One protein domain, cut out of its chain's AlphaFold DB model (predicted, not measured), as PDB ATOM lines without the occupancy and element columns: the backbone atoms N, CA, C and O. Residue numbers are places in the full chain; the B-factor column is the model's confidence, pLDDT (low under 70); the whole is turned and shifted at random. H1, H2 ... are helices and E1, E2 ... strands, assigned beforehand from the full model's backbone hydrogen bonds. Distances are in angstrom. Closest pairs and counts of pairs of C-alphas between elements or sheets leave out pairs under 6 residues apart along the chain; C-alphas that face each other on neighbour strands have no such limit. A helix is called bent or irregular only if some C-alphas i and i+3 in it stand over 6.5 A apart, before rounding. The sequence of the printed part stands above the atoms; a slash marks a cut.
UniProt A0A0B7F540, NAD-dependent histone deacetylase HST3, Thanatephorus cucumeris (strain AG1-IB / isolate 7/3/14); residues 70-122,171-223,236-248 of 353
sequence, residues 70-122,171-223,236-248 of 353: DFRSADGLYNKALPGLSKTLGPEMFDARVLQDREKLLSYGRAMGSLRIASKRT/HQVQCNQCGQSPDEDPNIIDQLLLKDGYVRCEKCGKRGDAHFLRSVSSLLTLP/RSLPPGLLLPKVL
ATOM      1  N   ASP A  70     110.975  67.101 255.382       74.44
ATOM      2  CA  ASP A  70     111.008  66.301 256.594       74.44
ATOM      3  C   ASP A  70     110.004  66.848 257.623       74.44
ATOM      4  O   ASP A  70     109.410  67.915 257.463       74.44
ATOM      5  N   PHE A  71     109.794  66.126 258.719       69.81
ATOM      6  CA  PHE A  71     108.888  66.610 259.759       69.81
ATOM      7  C   PHE A  71     109.546  67.644 260.679       69.81
ATOM      8  O   PHE A  71     108.863  68.518 261.209       69.81
ATOM      9  N   ARG A  72     110.861  67.539 260.909       68.25
ATOM     10  CA  ARG A  72     111.514  68.079 262.113       68.25
ATOM     11  C   ARG A  72     112.552  69.172 261.857       68.25
ATOM     12  O   ARG A  72     112.925  69.833 262.830       68.25
ATOM     13  N   SER A  73     113.068  69.340 260.639       66.00
ATOM     14  CA  SER A  73     114.046  70.393 260.335       66.00
ATOM     15  C   SER A  73     113.427  71.785 260.468       66.00
ATOM     16  O   SER A  73     112.212  71.920 260.608       66.00
ATOM     17  N   ALA A  74     114.255  72.833 260.422       62.16
ATOM     18  CA  ALA A  74     113.782  74.219 260.461       62.16
ATOM     19  C   ALA A  74     112.705  74.497 259.393       62.16
ATOM     20  O   ALA A  74     111.712  75.153 259.690       62.16
ATOM     21  N   ASP A  75     112.852  73.896 258.210       61.91
ATOM     22  CA  ASP A  75     111.906  73.983 257.093       61.91
ATOM     23  C   ASP A  75     110.931  72.791 257.022       61.91
ATOM     24  O   ASP A  75     110.261  72.587 256.004       61.91
ATOM     25  N   GLY A  76     110.861  71.984 258.079       62.00
ATOM     26  CA  GLY A  76     110.041  70.782 258.157       62.00
ATOM     27  C   GLY A  76     108.562  71.053 258.441       62.00
ATOM     28  O   GLY A  76     108.160  72.153 258.831       62.00
ATOM     29  N   LEU A  77     107.735  70.021 258.271       67.31
ATOM     30  CA  LEU A  77     106.274  70.092 258.388       67.31
ATOM     31  C   LEU A  77     105.783  70.604 259.746       67.31
ATOM     32  O   LEU A  77     104.793  71.324 259.778       67.31
ATOM     33  N   TYR A  78     106.470  70.299 260.855       65.00
ATOM     34  CA  TYR A  78     106.066  70.793 262.181       65.00
ATOM     35  C   TYR A  78     106.289  72.296 262.368       65.00
ATOM     36  O   TYR A  78     105.650  72.905 263.221       65.00
ATOM     37  N   ASN A  79     107.196  72.893 261.591       57.91
ATOM     38  CA  ASN A  79     107.534  74.312 261.689       57.91
ATOM     39  C   ASN A  79     106.822  75.154 260.620       57.91
ATOM     40  O   ASN A  79     106.741  76.378 260.745       57.91
ATOM     41  N   LYS A  80     106.275  74.514 259.579       58.25
ATOM     42  CA  LYS A  80     105.536  75.174 258.502       58.25
ATOM     43  C   LYS A  80     104.036  75.191 258.788       58.25
ATOM     44  O   LYS A  80     103.398  74.154 258.918       58.25
ATOM     45  N   ALA A  81     103.442  76.382 258.755       51.19
ATOM     46  CA  ALA A  81     102.002  76.543 258.571       51.19
ATOM     47  C   ALA A  81     101.663  76.286 257.093       51.19
ATOM     48  O   ALA A  81     101.417  77.222 256.333       51.19
ATOM     49  N   LEU A  82     101.751  75.026 256.650       50.69
ATOM     50  CA  LEU A  82     101.301  74.671 255.304       50.69
ATOM     51  C   LEU A  82      99.826  75.080 255.135       50.69
ATOM     52  O   LEU A  82      99.053  74.961 256.088       50.69
ATOM     53  N   PRO A  83      99.399  75.539 253.946       42.31
ATOM     54  CA  PRO A  83      97.993  75.835 253.690       42.31
ATOM     55  C   PRO A  83      97.117  74.613 254.014       42.31
ATOM     56  O   PRO A  83      97.305  73.545 253.440       42.31
ATOM     57  N   GLY A  84      96.190  74.749 254.969       48.16
ATOM     58  CA  GLY A  84      95.332  73.651 255.445       48.16
ATOM     59  C   GLY A  84      95.885  72.837 256.626       48.16
ATOM     60  O   GLY A  84      95.133  72.069 257.232       48.16
ATOM     61  N   LEU A  85      97.150  73.048 257.007       49.56
ATOM     62  CA  LEU A  85      97.761  72.503 258.216       49.56
ATOM     63  C   LEU A  85      97.626  73.530 259.347       49.56
ATOM     64  O   LEU A  85      98.263  74.584 259.341       49.56
ATOM     65  N   SER A  86      96.762  73.244 260.320       51.59
ATOM     66  CA  SER A  86      96.677  74.069 261.526       51.59
ATOM     67  C   SER A  86      98.038  74.094 262.237       51.59
ATOM     68  O   SER A  86      98.703  73.061 262.327       51.59
ATOM     69  N   LYS A  87      98.408  75.238 262.839       54.66
ATOM     70  CA  LYS A  87      99.568  75.371 263.751       54.66
ATOM     71  C   LYS A  87      99.568  74.337 264.892       54.66
ATOM     72  O   LYS A  87     100.563  74.205 265.594       54.66
ATOM     73  N   THR A  88      98.455  73.635 265.104       50.44
ATOM     74  CA  THR A  88      98.281  72.600 266.128       50.44
ATOM     75  C   THR A  88      98.853  71.230 265.752       50.44
ATOM     76  O   THR A  88      99.002  70.399 266.639       50.44
ATOM     77  N   LEU A  89      99.183  70.951 264.486       59.84
ATOM     78  CA  LEU A  89      99.763  69.663 264.073       59.84
ATOM     79  C   LEU A  89     101.292  69.678 264.200       59.84
ATOM     80  O   LEU A  89     102.027  69.752 263.219       59.84
ATOM     81  N   GLY A  90     101.759  69.636 265.447       65.62
ATOM     82  CA  GLY A  90     103.169  69.453 265.790       65.62
ATOM     83  C   GLY A  90     103.583  67.969 265.827       65.62
ATOM     84  O   GLY A  90     102.991  67.141 265.133       65.62
ATOM     85  N   PRO A  91     104.555  67.591 266.682       65.56
ATOM     86  CA  PRO A  91     104.988  66.199 266.887       65.56
ATOM     87  C   PRO A  91     103.863  65.201 267.194       65.56
ATOM     88  O   PRO A  91     104.011  64.008 266.952       65.56
ATOM     89  N   GLU A  92     102.734  65.695 267.698       71.69
ATOM     90  CA  GLU A  92     101.512  64.937 267.961       71.69
ATOM     91  C   GLU A  92     100.755  64.494 266.703       71.69
ATOM     92  O   GLU A  92      99.785  63.768 266.840       71.69
ATOM     93  N   MET A  93     101.167  64.883 265.488       75.12
ATOM     94  CA  MET A  93     100.483  64.525 264.232       75.12
ATOM     95  C   MET A  93     100.222  63.025 264.066       75.12
ATOM     96  O   MET A  93      99.186  62.649 263.528       75.12
ATOM     97  N   PHE A  94     101.142  62.188 264.538       76.38
ATOM     98  CA  PHE A  94     101.008  60.732 264.502       76.38
ATOM     99  C   PHE A  94     100.540  60.161 265.836       76.38
ATOM    100  O   PHE A  94     100.701  58.978 266.088       76.38
ATOM    101  N   ASP A  95      99.966  60.975 266.713       80.44
ATOM    102  CA  ASP A  95      99.309  60.486 267.912       80.44
ATOM    103  C   ASP A  95      97.896  60.011 267.568       80.44
ATOM    104  O   ASP A  95      97.130  60.747 266.948       80.44
ATOM    105  N   ALA A  96      97.496  58.813 267.998       79.75
ATOM    106  CA  ALA A  96      96.145  58.314 267.706       79.75
ATOM    107  C   ALA A  96      95.028  59.241 268.234       79.75
ATOM    108  O   ALA A  96      93.913  59.231 267.710       79.75
ATOM    109  N   ARG A  97      95.320  60.084 269.235       79.44
ATOM    110  CA  ARG A  97      94.401  61.101 269.772       79.44
ATOM    111  C   ARG A  97      94.090  62.211 268.771       79.44
ATOM    112  O   ARG A  97      93.018  62.802 268.871       79.44
ATOM    113  N   VAL A  98      94.962  62.480 267.793       82.56
ATOM    114  CA  VAL A  98      94.674  63.421 266.690       82.56
ATOM    115  C   VAL A  98      93.425  63.001 265.939       82.56
ATOM    116  O   VAL A  98      92.602  63.844 265.599       82.56
ATOM    117  N   LEU A  99      93.242  61.697 265.746       84.38
ATOM    118  CA  LEU A  99      92.094  61.169 265.023       84.38
ATOM    119  C   LEU A  99      90.787  61.263 265.840       84.38
ATOM    120  O   LEU A  99      89.702  61.098 265.293       84.38
ATOM    121  N   GLN A 100      90.871  61.532 267.147       80.25
ATOM    122  CA  GLN A 100      89.728  61.599 268.070       80.25
ATOM    123  C   GLN A 100      89.247  63.033 268.344       80.25
ATOM    124  O   GLN A 100      88.223  63.219 269.000       80.25
ATOM    125  N   ASP A 101      89.970  64.045 267.869       82.75
ATOM    126  CA  ASP A 101      89.568  65.450 267.925       82.75
ATOM    127  C   ASP A 101      89.127  65.890 266.530       82.75
ATOM    128  O   ASP A 101      89.791  65.578 265.543       82.75
ATOM    129  N   ARG A 102      87.990  66.591 266.437       83.00
ATOM    130  CA  ARG A 102      87.400  66.951 265.144       83.00
ATOM    131  C   ARG A 102      88.367  67.778 264.306       83.00
ATOM    132  O   ARG A 102      88.679  67.404 263.181       83.00
ATOM    133  N   GLU A 103      88.833  68.895 264.845       82.56
ATOM    134  CA  GLU A 103      89.659  69.848 264.102       82.56
ATOM    135  C   GLU A 103      91.007  69.225 263.742       82.56
ATOM    136  O   GLU A 103      91.467  69.340 262.603       82.56
ATOM    137  N   LYS A 104      91.608  68.476 264.677       83.81
ATOM    138  CA  LYS A 104      92.871  67.777 264.425       83.81
ATOM    139  C   LYS A 104      92.726  66.672 263.381       83.81
ATOM    140  O   LYS A 104      93.590  66.589 262.514       83.81
ATOM    141  N   LEU A 105      91.648  65.884 263.403       86.12
ATOM    142  CA  LEU A 105      91.363  64.860 262.394       86.12
ATOM    143  C   LEU A 105      91.223  65.485 261.003       86.12
ATOM    144  O   LEU A 105      91.844  65.008 260.056       86.12
ATOM    145  N   LEU A 106      90.446  66.566 260.879       87.12
ATOM    146  CA  LEU A 106      90.246  67.237 259.594       87.12
ATOM    147  C   LEU A 106      91.555  67.831 259.066       87.12
ATOM    148  O   LEU A 106      91.883  67.675 257.890       87.12
ATOM    149  N   SER A 107      92.333  68.503 259.916       84.69
ATOM    150  CA  SER A 107      93.642  69.018 259.513       84.69
ATOM    151  C   SER A 107      94.639  67.896 259.200       84.69
ATOM    152  O   SER A 107      95.410  68.033 258.252       84.69
ATOM    153  N   TYR A 108      94.602  66.776 259.926       86.62
ATOM    154  CA  TYR A 108      95.403  65.587 259.634       86.62
ATOM    155  C   TYR A 108      95.058  65.014 258.257       86.62
ATOM    156  O   TYR A 108      95.957  64.801 257.445       86.62
ATOM    157  N   GLY A 109      93.773  64.835 257.938       89.25
ATOM    158  CA  GLY A 109      93.364  64.327 256.631       89.25
ATOM    159  C   GLY A 109      93.807  65.238 255.485       89.25
ATOM    160  O   GLY A 109      94.343  64.744 254.495       89.25
ATOM    161  N   ARG A 110      93.711  66.567 255.647       88.56
ATOM    162  CA  ARG A 110      94.238  67.531 254.658       88.56
ATOM    163  C   ARG A 110      95.756  67.446 254.504       88.56
ATOM    164  O   ARG A 110      96.262  67.522 253.382       88.56
ATOM    165  N   ALA A 111      96.476  67.257 255.611       85.25
ATOM    166  CA  ALA A 111      97.920  67.045 255.606       85.25
ATOM    167  C   ALA A 111      98.289  65.785 254.817       85.25
ATOM    168  O   ALA A 111      99.140  65.830 253.931       85.25
ATOM    169  N   MET A 112      97.608  64.673 255.102       87.50
ATOM    170  CA  MET A 112      97.835  63.400 254.424       87.50
ATOM    171  C   MET A 112      97.466  63.471 252.943       87.50
ATOM    172  O   MET A 112      98.225  62.977 252.116       87.50
ATOM    173  N   GLY A 113      96.365  64.138 252.581       89.56
ATOM    174  CA  GLY A 113      96.007  64.399 251.184       89.56
ATOM    175  C   GLY A 113      97.099  65.182 250.448       89.56
ATOM    176  O   GLY A 113      97.538  64.774 249.374       89.56
ATOM    177  N   SER A 114      97.610  66.253 251.066       87.19
ATOM    178  CA  SER A 114      98.729  67.041 250.527       87.19
ATOM    179  C   SER A 114      99.989  66.196 250.324       87.19
ATOM    180  O   SER A 114     100.598  66.246 249.255       87.19
ATOM    181  N   LEU A 115     100.371  65.392 251.323       86.00
ATOM    182  CA  LEU A 115     101.561  64.540 251.258       86.00
ATOM    183  C   LEU A 115     101.431  63.422 250.223       86.00
ATOM    184  O   LEU A 115     102.389  63.154 249.497       86.00
ATOM    185  N   ARG A 116     100.256  62.798 250.106       90.50
ATOM    186  CA  ARG A 116      99.965  61.787 249.078       90.50
ATOM    187  C   ARG A 116     100.093  62.365 247.671       90.50
ATOM    188  O   ARG A 116     100.728  61.762 246.814       90.50
ATOM    189  N   ILE A 117      99.557  63.562 247.437       89.50
ATOM    190  CA  ILE A 117      99.682  64.230 246.134       89.50
ATOM    191  C   ILE A 117     101.133  64.612 245.844       89.50
ATOM    192  O   ILE A 117     101.600  64.399 244.727       89.50
ATOM    193  N   ALA A 118     101.840  65.176 246.828       87.44
ATOM    194  CA  ALA A 118     103.237  65.563 246.667       87.44
ATOM    195  C   ALA A 118     104.110  64.347 246.331       87.44
ATOM    196  O   ALA A 118     104.784  64.348 245.306       87.44
ATOM    197  N   SER A 119     104.017  63.277 247.122       89.75
ATOM    198  CA  SER A 119     104.791  62.045 246.914       89.75
ATOM    199  C   SER A 119     104.525  61.378 245.561       89.75
ATOM    200  O   SER A 119     105.477  60.983 244.900       89.75
ATOM    201  N   LYS A 120     103.271  61.334 245.081       89.75
ATOM    202  CA  LYS A 120     102.940  60.804 243.739       89.75
ATOM    203  C   LYS A 120     103.551  61.602 242.584       89.75
ATOM    204  O   LYS A 120     103.709  61.070 241.492       89.75
ATOM    205  N   ARG A 121     103.828  62.892 242.790       88.94
ATOM    206  CA  ARG A 121     104.392  63.795 241.770       88.94
ATOM    207  C   ARG A 121     105.912  63.890 241.832       88.94
ATOM    208  O   ARG A 121     106.512  64.547 240.983       88.94
ATOM    209  N   THR A 122     106.517  63.273 242.838       90.62
ATOM    210  CA  THR A 122     107.939  63.371 243.116       90.62
ATOM    211  C   THR A 122     108.669  62.131 242.612       90.62
ATOM    212  O   THR A 122     108.265  61.000 242.868       90.62
ATOM    213  N   HIS A 171     100.131  55.879 250.705       90.19
ATOM    214  CA  HIS A 171      99.380  55.571 249.481       90.19
ATOM    215  C   HIS A 171      98.304  54.513 249.702       90.19
ATOM    216  O   HIS A 171      97.270  54.546 249.029       90.19
ATOM    217  N   GLN A 172      98.490  53.642 250.691       89.94
ATOM    218  CA  GLN A 172      97.495  52.652 251.086       89.94
ATOM    219  C   GLN A 172      96.467  53.275 252.031       89.94
ATOM    220  O   GLN A 172      96.821  53.933 253.007       89.94
ATOM    221  N   VAL A 173      95.182  53.058 251.754       91.62
ATOM    222  CA  VAL A 173      94.071  53.580 252.560       91.62
ATOM    223  C   VAL A 173      93.144  52.435 252.922       91.62
ATOM    224  O   VAL A 173      92.827  51.607 252.072       91.62
ATOM    225  N   GLN A 174      92.691  52.398 254.170       92.50
ATOM    226  CA  GLN A 174      91.833  51.338 254.679       92.50
ATOM    227  C   GLN A 174      90.691  51.919 255.506       92.50
ATOM    228  O   GLN A 174      90.846  52.914 256.215       92.50
ATOM    229  N   CYS A 175      89.522  51.289 255.427       91.81
ATOM    230  CA  CYS A 175      88.418  51.632 256.305       91.81
ATOM    231  C   CYS A 175      88.709  51.190 257.744       91.81
ATOM    232  O   CYS A 175      88.906  50.003 258.000       91.81
ATOM    233  N   ASN A 176      88.622  52.119 258.695       89.00
ATOM    234  CA  ASN A 176      88.790  51.850 260.128       89.00
ATOM    235  C   ASN A 176      87.667  51.000 260.762       89.00
ATOM    236  O   ASN A 176      87.721  50.712 261.954       89.00
ATOM    237  N   GLN A 177      86.629  50.652 259.996       88.12
ATOM    238  CA  GLN A 177      85.505  49.838 260.450       88.12
ATOM    239  C   GLN A 177      85.510  48.451 259.809       88.12
ATOM    240  O   GLN A 177      85.493  47.452 260.517       88.12
ATOM    241  N   CYS A 178      85.502  48.374 258.475       90.31
ATOM    242  CA  CYS A 178      85.419  47.089 257.777       90.31
ATOM    243  C   CYS A 178      86.777  46.531 257.335       90.31
ATOM    244  O   CYS A 178      86.820  45.435 256.779       90.31
ATOM    245  N   GLY A 179      87.868  47.284 257.508       90.56
ATOM    246  CA  GLY A 179      89.205  46.872 257.080       90.56
ATOM    247  C   GLY A 179      89.380  46.775 255.561       90.56
ATOM    248  O   GLY A 179      90.407  46.302 255.094       90.56
ATOM    249  N   GLN A 180      88.402  47.187 254.755       92.00
ATOM    250  CA  GLN A 180      88.512  47.098 253.299       92.00
ATOM    251  C   GLN A 180      89.233  48.321 252.735       92.00
ATOM    252  O   GLN A 180      89.012  49.448 253.193       92.00
ATOM    253  N   SER A 181      90.043  48.092 251.706       92.81
ATOM    254  CA  SER A 181      90.532  49.157 250.831       92.81
ATOM    255  C   SER A 181      89.377  49.723 249.988       92.81
ATOM    256  O   SER A 181      88.431  48.981 249.676       92.81
ATOM    257  N   PRO A 182      89.415  51.019 249.639       92.25
ATOM    258  CA  PRO A 182      88.436  51.631 248.742       92.25
ATOM    259  C   PRO A 182      88.528  51.054 247.323       92.25
ATOM    260  O   PRO A 182      89.594  50.598 246.913       92.25
ATOM    261  N   ASP A 183      87.410  51.081 246.594       91.50
ATOM    262  CA  ASP A 183      87.385  50.822 245.141       91.50
ATOM    263  C   ASP A 183      87.549  52.136 244.348       91.50
ATOM    264  O   ASP A 183      87.798  52.133 243.144       91.50
ATOM    265  N   GLU A 184      87.373  53.267 245.031       90.94
ATOM    266  CA  GLU A 184      87.426  54.618 244.503       90.94
ATOM    267  C   GLU A 184      88.833  54.988 244.010       90.94
ATOM    268  O   GLU A 184      89.844  54.621 244.613       90.94
ATOM    269  N   ASP A 185      88.895  55.778 242.931       92.81
ATOM    270  CA  ASP A 185      90.158  56.254 242.360       92.81
ATOM    271  C   ASP A 185      91.002  56.981 243.435       92.81
ATOM    272  O   ASP A 185      90.497  57.895 244.107       92.81
ATOM    273  N   PRO A 186      92.296  56.637 243.596       92.81
ATOM    274  CA  PRO A 186      93.172  57.282 244.568       92.81
ATOM    275  C   PRO A 186      93.224  58.812 244.470       92.81
ATOM    276  O   PRO A 186      93.403  59.469 245.491       92.81
ATOM    277  N   ASN A 187      93.069  59.394 243.279       93.94
ATOM    278  CA  ASN A 187      93.032  60.842 243.071       93.94
ATOM    279  C   ASN A 187      91.747  61.470 243.620       93.94
ATOM    280  O   ASN A 187      91.787  62.594 244.120       93.94
ATOM    281  N   ILE A 188      90.616  60.758 243.562       94.31
ATOM    282  CA  ILE A 188      89.359  61.211 244.175       94.31
ATOM    283  C   ILE A 188      89.522  61.237 245.696       94.31
ATOM    284  O   ILE A 188      89.178  62.230 246.335       94.31
ATOM    285  N   ILE A 189      90.111  60.183 246.271       94.56
ATOM    286  CA  ILE A 189      90.418  60.117 247.709       94.56
ATOM    287  C   ILE A 189      91.297  61.299 248.119       94.56
ATOM    288  O   ILE A 189      90.997  61.975 249.100       94.56
ATOM    289  N   ASP A 190      92.353  61.585 247.356       93.44
ATOM    290  CA  ASP A 190      93.265  62.687 247.656       93.44
ATOM    291  C   ASP A 190      92.555  64.052 247.629       93.44
ATOM    292  O   ASP A 190      92.760  64.878 248.521       93.44
ATOM    293  N   GLN A 191      91.686  64.284 246.640       93.94
ATOM    294  CA  GLN A 191      90.901  65.518 246.536       93.94
ATOM    295  C   GLN A 191      89.909  65.674 247.695       93.94
ATOM    296  O   GLN A 191      89.778  66.769 248.242       93.94
ATOM    297  N   LEU A 192      89.238  64.592 248.098       93.81
ATOM    298  CA  LEU A 192      88.322  64.601 249.242       93.81
ATOM    299  C   LEU A 192      89.074  64.837 250.558       93.81
ATOM    300  O   LEU A 192      88.639  65.647 251.374       93.81
ATOM    301  N   LEU A 193      90.246  64.220 250.743       92.19
ATOM    302  CA  LEU A 193      91.116  64.490 251.889       92.19
ATOM    303  C   LEU A 193      91.544  65.961 251.946       92.19
ATOM    304  O   LEU A 193      91.460  66.569 253.008       92.19
ATOM    305  N   LEU A 194      91.958  66.552 250.821       90.00
ATOM    306  CA  LEU A 194      92.336  67.968 250.756       90.00
ATOM    307  C   LEU A 194      91.172  68.915 251.056       90.00
ATOM    308  O   LEU A 194      91.342  69.911 251.761       90.00
ATOM    309  N   LYS A 195      90.001  68.631 250.486       90.31
ATOM    310  CA  LYS A 195      88.827  69.494 250.596       90.31
ATOM    311  C   LYS A 195      88.192  69.369 251.979       90.31
ATOM    312  O   LYS A 195      88.074  70.350 252.719       90.31
ATOM    313  N   ASP A 196      87.825  68.149 252.338       90.12
ATOM    314  CA  ASP A 196      86.956  67.871 253.473       90.12
ATOM    315  C   ASP A 196      87.749  67.465 254.719       90.12
ATOM    316  O   ASP A 196      87.260  67.661 255.828       90.12
ATOM    317  N   GLY A 197      88.982  66.969 254.572       89.19
ATOM    318  CA  GLY A 197      89.806  66.479 255.685       89.19
ATOM    319  C   GLY A 197      89.471  65.055 256.132       89.19
ATOM    320  O   GLY A 197      90.038  64.569 257.104       89.19
ATOM    321  N   TYR A 198      88.552  64.376 255.448       91.31
ATOM    322  CA  TYR A 198      88.183  62.986 255.709       91.31
ATOM    323  C   TYR A 198      87.544  62.369 254.463       91.31
ATOM    324  O   TYR A 198      87.020  63.079 253.609       91.31
ATOM    325  N   VAL A 199      87.544  61.037 254.382       92.25
ATOM    326  CA  VAL A 199      86.834  60.292 253.333       92.25
ATOM    327  C   VAL A 199      86.036  59.166 253.977       92.25
ATOM    328  O   VAL A 199      86.492  58.530 254.928       92.25
ATOM    329  N   ARG A 200      84.818  58.939 253.487       90.81
ATOM    330  CA  ARG A 200      83.922  57.883 253.970       90.81
ATOM    331  C   ARG A 200      84.070  56.631 253.111       90.81
ATOM    332  O   ARG A 200      84.226  56.737 251.905       90.81
ATOM    333  N   CYS A 201      83.965  55.460 253.726       90.88
ATOM    334  CA  CYS A 201      83.990  54.176 253.030       90.88
ATOM    335  C   CYS A 201      82.656  53.885 252.320       90.88
ATOM    336  O   CYS A 201      81.671  53.526 252.971       90.88
ATOM    337  N   GLU A 202      82.617  53.955 250.989       89.31
ATOM    338  CA  GLU A 202      81.394  53.688 250.221       89.31
ATOM    339  C   GLU A 202      80.843  52.270 250.453       89.31
ATOM    340  O   GLU A 202      79.628  52.080 250.532       89.31
ATOM    341  N   LYS A 203      81.718  51.274 250.662       90.31
ATOM    342  CA  LYS A 203      81.322  49.884 250.966       90.31
ATOM    343  C   LYS A 203      80.497  49.778 252.251       90.31
ATOM    344  O   LYS A 203      79.477  49.090 252.260       90.31
ATOM    345  N   CYS A 204      80.898  50.468 253.323       88.31
ATOM    346  CA  CYS A 204      80.112  50.514 254.560       88.31
ATOM    347  C   CYS A 204      78.776  51.241 254.350       88.31
ATOM    348  O   CYS A 204      77.755  50.814 254.891       88.31
ATOM    349  N   GLY A 205      78.760  52.287 253.517       83.81
ATOM    350  CA  GLY A 205      77.533  52.993 253.146       83.81
ATOM    351  C   GLY A 205      76.527  52.127 252.403       83.81
ATOM    352  O   GLY A 205      75.360  52.087 252.785       83.81
ATOM    353  N   LYS A 206      76.980  51.370 251.399       83.44
ATOM    354  CA  LYS A 206      76.132  50.450 250.622       83.44
ATOM    355  C   LYS A 206      75.558  49.312 251.463       83.44
ATOM    356  O   LYS A 206      74.438  48.881 251.219       83.44
ATOM    357  N   ARG A 207      76.306  48.837 252.464       81.88
ATOM    358  CA  ARG A 207      75.854  47.785 253.391       81.88
ATOM    359  C   ARG A 207      74.798  48.268 254.390       81.88
ATOM    360  O   ARG A 207      74.292  47.452 255.152       81.88
ATOM    361  N   GLY A 208      74.472  49.564 254.401       67.69
ATOM    362  CA  GLY A 208      73.525  50.136 255.357       67.69
ATOM    363  C   GLY A 208      74.023  50.035 256.797       67.69
ATOM    364  O   GLY A 208      73.216  49.921 257.716       67.69
ATOM    365  N   ASP A 209      75.345  50.036 257.001       65.75
ATOM    366  CA  ASP A 209      75.923  49.878 258.327       65.75
ATOM    367  C   ASP A 209      75.475  51.048 259.221       65.75
ATOM    368  O   ASP A 209      75.765  52.219 258.949       65.75
ATOM    369  N   ALA A 210      74.725  50.740 260.284       61.06
ATOM    370  CA  ALA A 210      74.144  51.740 261.179       61.06
ATOM    371  C   ALA A 210      75.213  52.663 261.800       61.06
ATOM    372  O   ALA A 210      74.924  53.815 262.139       61.06
ATOM    373  N   HIS A 211      76.455  52.184 261.909       60.22
ATOM    374  CA  HIS A 211      77.595  52.972 262.363       60.22
ATOM    375  C   HIS A 211      78.138  53.907 261.267       60.22
ATOM    376  O   HIS A 211      78.532  55.032 261.577       60.22
ATOM    377  N   PHE A 212      78.068  53.526 259.987       62.56
ATOM    378  CA  PHE A 212      78.452  54.382 258.858       62.56
ATOM    379  C   PHE A 212      77.518  55.579 258.681       62.56
ATOM    380  O   PHE A 212      77.987  56.704 258.505       62.56
ATOM    381  N   LEU A 213      76.198  55.376 258.765       58.66
ATOM    382  CA  LEU A 213      75.219  56.474 258.679       58.66
ATOM    383  C   LEU A 213      75.402  57.495 259.813       58.66
ATOM    384  O   LEU A 213      75.107  58.679 259.651       58.66
ATOM    385  N   ARG A 214      75.960  57.050 260.944       61.44
ATOM    386  CA  ARG A 214      76.333  57.909 262.067       61.44
ATOM    387  C   ARG A 214      77.681  58.596 261.887       61.44
ATOM    388  O   ARG A 214      77.900  59.547 262.609       61.44
ATOM    389  N   SER A 215      78.540  58.231 260.934       65.56
ATOM    390  CA  SER A 215      79.905  58.784 260.798       65.56
ATOM    391  C   SER A 215      79.959  60.320 260.782       65.56
ATOM    392  O   SER A 215      80.738  60.908 261.526       65.56
ATOM    393  N   VAL A 216      79.088  60.985 260.014       64.88
ATOM    394  CA  VAL A 216      79.014  62.459 259.959       64.88
ATOM    395  C   VAL A 216      78.455  63.034 261.259       64.88
ATOM    396  O   VAL A 216      79.018  63.982 261.796       64.88
ATOM    397  N   SER A 217      77.386  62.445 261.802       64.81
ATOM    398  CA  SER A 217      76.819  62.858 263.093       64.81
ATOM    399  C   SER A 217      77.837  62.684 264.228       64.81
ATOM    400  O   SER A 217      78.055  63.598 265.012       64.81
ATOM    401  N   SER A 218      78.554  61.564 264.257       66.00
ATOM    402  CA  SER A 218      79.630  61.249 265.188       66.00
ATOM    403  C   SER A 218      80.808  62.210 265.040       66.00
ATOM    404  O   SER A 218      81.304  62.703 266.048       66.00
ATOM    405  N   LEU A 219      81.206  62.553 263.812       73.00
ATOM    406  CA  LEU A 219      82.249  63.545 263.538       73.00
ATOM    407  C   LEU A 219      81.818  64.974 263.926       73.00
ATOM    408  O   LEU A 219      82.653  65.769 264.346       73.00
ATOM    409  N   LEU A 220      80.525  65.310 263.834       64.75
ATOM    410  CA  LEU A 220      79.950  66.551 264.383       64.75
ATOM    411  C   LEU A 220      79.863  66.535 265.917       64.75
ATOM    412  O   LEU A 220      79.868  67.590 266.536       64.75
ATOM    413  N   THR A 221      79.794  65.356 266.540       65.25
ATOM    414  CA  THR A 221      79.747  65.219 268.010       65.25
ATOM    415  C   THR A 221      81.123  65.134 268.671       65.25
ATOM    416  O   THR A 221      81.201  65.132 269.906       65.25
ATOM    417  N   LEU A 222      82.201  65.012 267.887       65.62
ATOM    418  CA  LEU A 222      83.560  65.141 268.405       65.62
ATOM    419  C   LEU A 222      83.739  66.563 268.958       65.62
ATOM    420  O   LEU A 222      83.280  67.514 268.324       65.62
ATOM    421  N   PRO A 223      84.359  66.724 270.140       64.62
ATOM    422  CA  PRO A 223      84.567  68.046 270.704       64.62
ATOM    423  C   PRO A 223      85.402  68.893 269.740       64.62
ATOM    424  O   PRO A 223      86.414  68.431 269.212       64.62
ATOM    425  N   ARG A 236      87.507  59.177 273.402       62.97
ATOM    426  CA  ARG A 236      86.369  58.782 272.558       62.97
ATOM    427  C   ARG A 236      86.856  57.936 271.391       62.97
ATOM    428  O   ARG A 236      87.932  58.170 270.854       62.97
ATOM    429  N   SER A 237      86.039  56.971 270.979       70.00
ATOM    430  CA  SER A 237      86.306  56.156 269.795       70.00
ATOM    431  C   SER A 237      86.260  57.002 268.520       70.00
ATOM    432  O   SER A 237      85.404  57.876 268.371       70.00
ATOM    433  N   LEU A 238      87.175  56.709 267.598       77.94
ATOM    434  CA  LEU A 238      87.221  57.275 266.251       77.94
ATOM    435  C   LEU A 238      85.881  57.061 265.516       77.94
ATOM    436  O   LEU A 238      85.320  55.966 265.638       77.94
ATOM    437  N   PRO A 239      85.365  58.032 264.727       81.44
ATOM    438  CA  PRO A 239      84.158  57.810 263.942       81.44
ATOM    439  C   PRO A 239      84.342  56.609 262.998       81.44
ATOM    440  O   PRO A 239      85.321  56.570 262.246       81.44
ATOM    441  N   PRO A 240      83.446  55.611 263.035       85.50
ATOM    442  CA  PRO A 240      83.557  54.424 262.197       85.50
ATOM    443  C   PRO A 240      83.258  54.757 260.730       85.50
ATOM    444  O   PRO A 240      82.527  55.700 260.425       85.50
ATOM    445  N   GLY A 241      83.810  53.964 259.814       88.44
ATOM    446  CA  GLY A 241      83.545  54.090 258.383       88.44
ATOM    447  C   GLY A 241      84.384  55.164 257.689       88.44
ATOM    448  O   GLY A 241      84.055  55.551 256.568       88.44
ATOM    449  N   LEU A 242      85.454  55.640 258.328       90.31
ATOM    450  CA  LEU A 242      86.423  56.551 257.730       90.31
ATOM    451  C   LEU A 242      87.528  55.765 257.026       90.31
ATOM    452  O   LEU A 242      88.005  54.745 257.524       90.31
ATOM    453  N   LEU A 243      87.930  56.258 255.862       92.06
ATOM    454  CA  LEU A 243      89.101  55.801 255.135       92.06
ATOM    455  C   LEU A 243      90.331  56.537 255.677       92.06
ATOM    456  O   LEU A 243      90.419  57.761 255.569       92.06
ATOM    457  N   LEU A 244      91.262  55.790 256.269       89.94
ATOM    458  CA  LEU A 244      92.495  56.321 256.842       89.94
ATOM    459  C   LEU A 244      93.721  55.787 256.096       89.94
ATOM    460  O   LEU A 244      93.733  54.606 255.735       89.94
ATOM    461  N   PRO A 245      94.761  56.613 255.877       89.25
ATOM    462  CA  PRO A 245      96.051  56.122 255.408       89.25
ATOM    463  C   PRO A 245      96.596  55.045 256.352       89.25
ATOM    464  O   PRO A 245      96.483  55.189 257.573       89.25
ATOM    465  N   LYS A 246      97.220  53.991 255.814       86.75
ATOM    466  CA  LYS A 246      97.895  52.949 256.607       86.75
ATOM    467  C   LYS A 246      99.245  53.455 257.111       86.75
ATOM    468  O   LYS A 246     100.290  52.914 256.773       86.75
ATOM    469  N   VAL A 247      99.200  54.504 257.922       85.69
ATOM    470  CA  VAL A 247     100.343  55.053 258.649       85.69
ATOM    471  C   VAL A 247     100.189  54.728 260.127       85.69
ATOM    472  O   VAL A 247      99.087  54.797 260.682       85.69
ATOM    473  N   LEU A 248     101.291  54.358 260.771       80.31
ATOM    474  CA  LEU A 248     101.312  54.077 262.202       80.31
ATOM    475  C   LEU A 248     100.999  55.330 263.023       80.31
ATOM    476  O   LEU A 248     101.577  56.395 262.803       80.31
TER     477      LEU A 248
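This is residues 70 to 122, 171 to 223 and 236 to 248 of the 353 residues of the protein "NAD-dependent histone deacetylase HST3" of Thanatephorus cucumeris (strain AG1-IB / isolate 7/3/14) (UniProt A0A0B7F540). A small ribbon of two antiparallel strands, E1 and E2, lies by the long helix H3, and the shorter H4 packs along H3 near E1. The short helices H1 and H2 sit at the first end of H3, while H5 and H6 make one end of the longest axis and the coil of residues 70 to 90, with no named element, makes the other. The printed part has 119 residues, with six named helices and two named strands in the order H1, H2, H3, E1, H4, H5, H6, E2, and its class is mostly helix. It is compact, with a radius of gyration of the C-alphas of 14.2 A and spans of 47 by 33 by 23 A.

Find C-alpha 171 at (99.380, 55.571, 249.481); from there E1 runs 13.5 A to residue 175. E2, residues 243 to 247, runs 11.8 A and ends at (100.343, 55.053, 258.649). H3, residues 102 to 121, begins at (87.400, 66.951, 265.144) and is 29.1 A long. H4, residues 186 to 196, is 15.2 A long, and H6, residues 210 to 221, is 16.1 A long. The short helices are H1, residues 91 to 94, H2, residues 96 to 100, and H5, residues 202 to 206. H1 and H6 are irregular: C-alphas 91 and 94 are 7.2 A apart, and so are C-alphas 213 and 216.

Start at the sheet, where E1 and E2 are antiparallel at 129 degrees; N 174 and O 244 are 2.9 A apart and N 246 and O 172 are 2.8 A apart, within hydrogen-bond range. The closest C-alphas of H3 and E2 are those of Met 112 and Pro 245, 7.6 A apart. E1 and H4 are near each other, with 5 pairs of C-alphas within 10 A. H3 and H4 touch, closest at the C-alphas of Arg 110 and Leu 194, 4.4 A apart; they run opposite ways at a steep tilt of 36 degrees, only just past shallow. H2 and H3 touch only at the corner by their link, closest at the C-alphas of Leu 99 and Leu 105, 4.6 A apart. H1 and H3 are close but not clearly touching, with the C-alphas of Met 93 and Tyr 108 6.9 A apart. H5 and H6 only just touch, with 3 pairs of C-alphas within 8 A, and only at the corner, where the closest C-alphas, those of Gly 205 and Phe 212, are 5.9 A apart. H4 and H5 are apart. In H3, H4 and H5 every O i to N i+4 pair is within hydrogen-bond range; H6 has 5 of 8, H2 has 0 of 1 but 2 of 2 O i to N i+3 pairs, and H1 is too short for an O i to N i+4 pair.

The two C-alphas farthest apart, those of Ala 74 and Gly 208, are 47.2 A apart. Residues 123 to 170 are not printed, with 13.2 A between C-alphas 122 and 171; residues 224 to 235 are not printed either, with 9.6 A between C-alphas 223 and 236. Of the links that are printed whole, none is long. Look for pLDDT under 70 at residues 71 to 91, 208 to 218, 220 to 223 and 236; the mean of the printed part is 79.0.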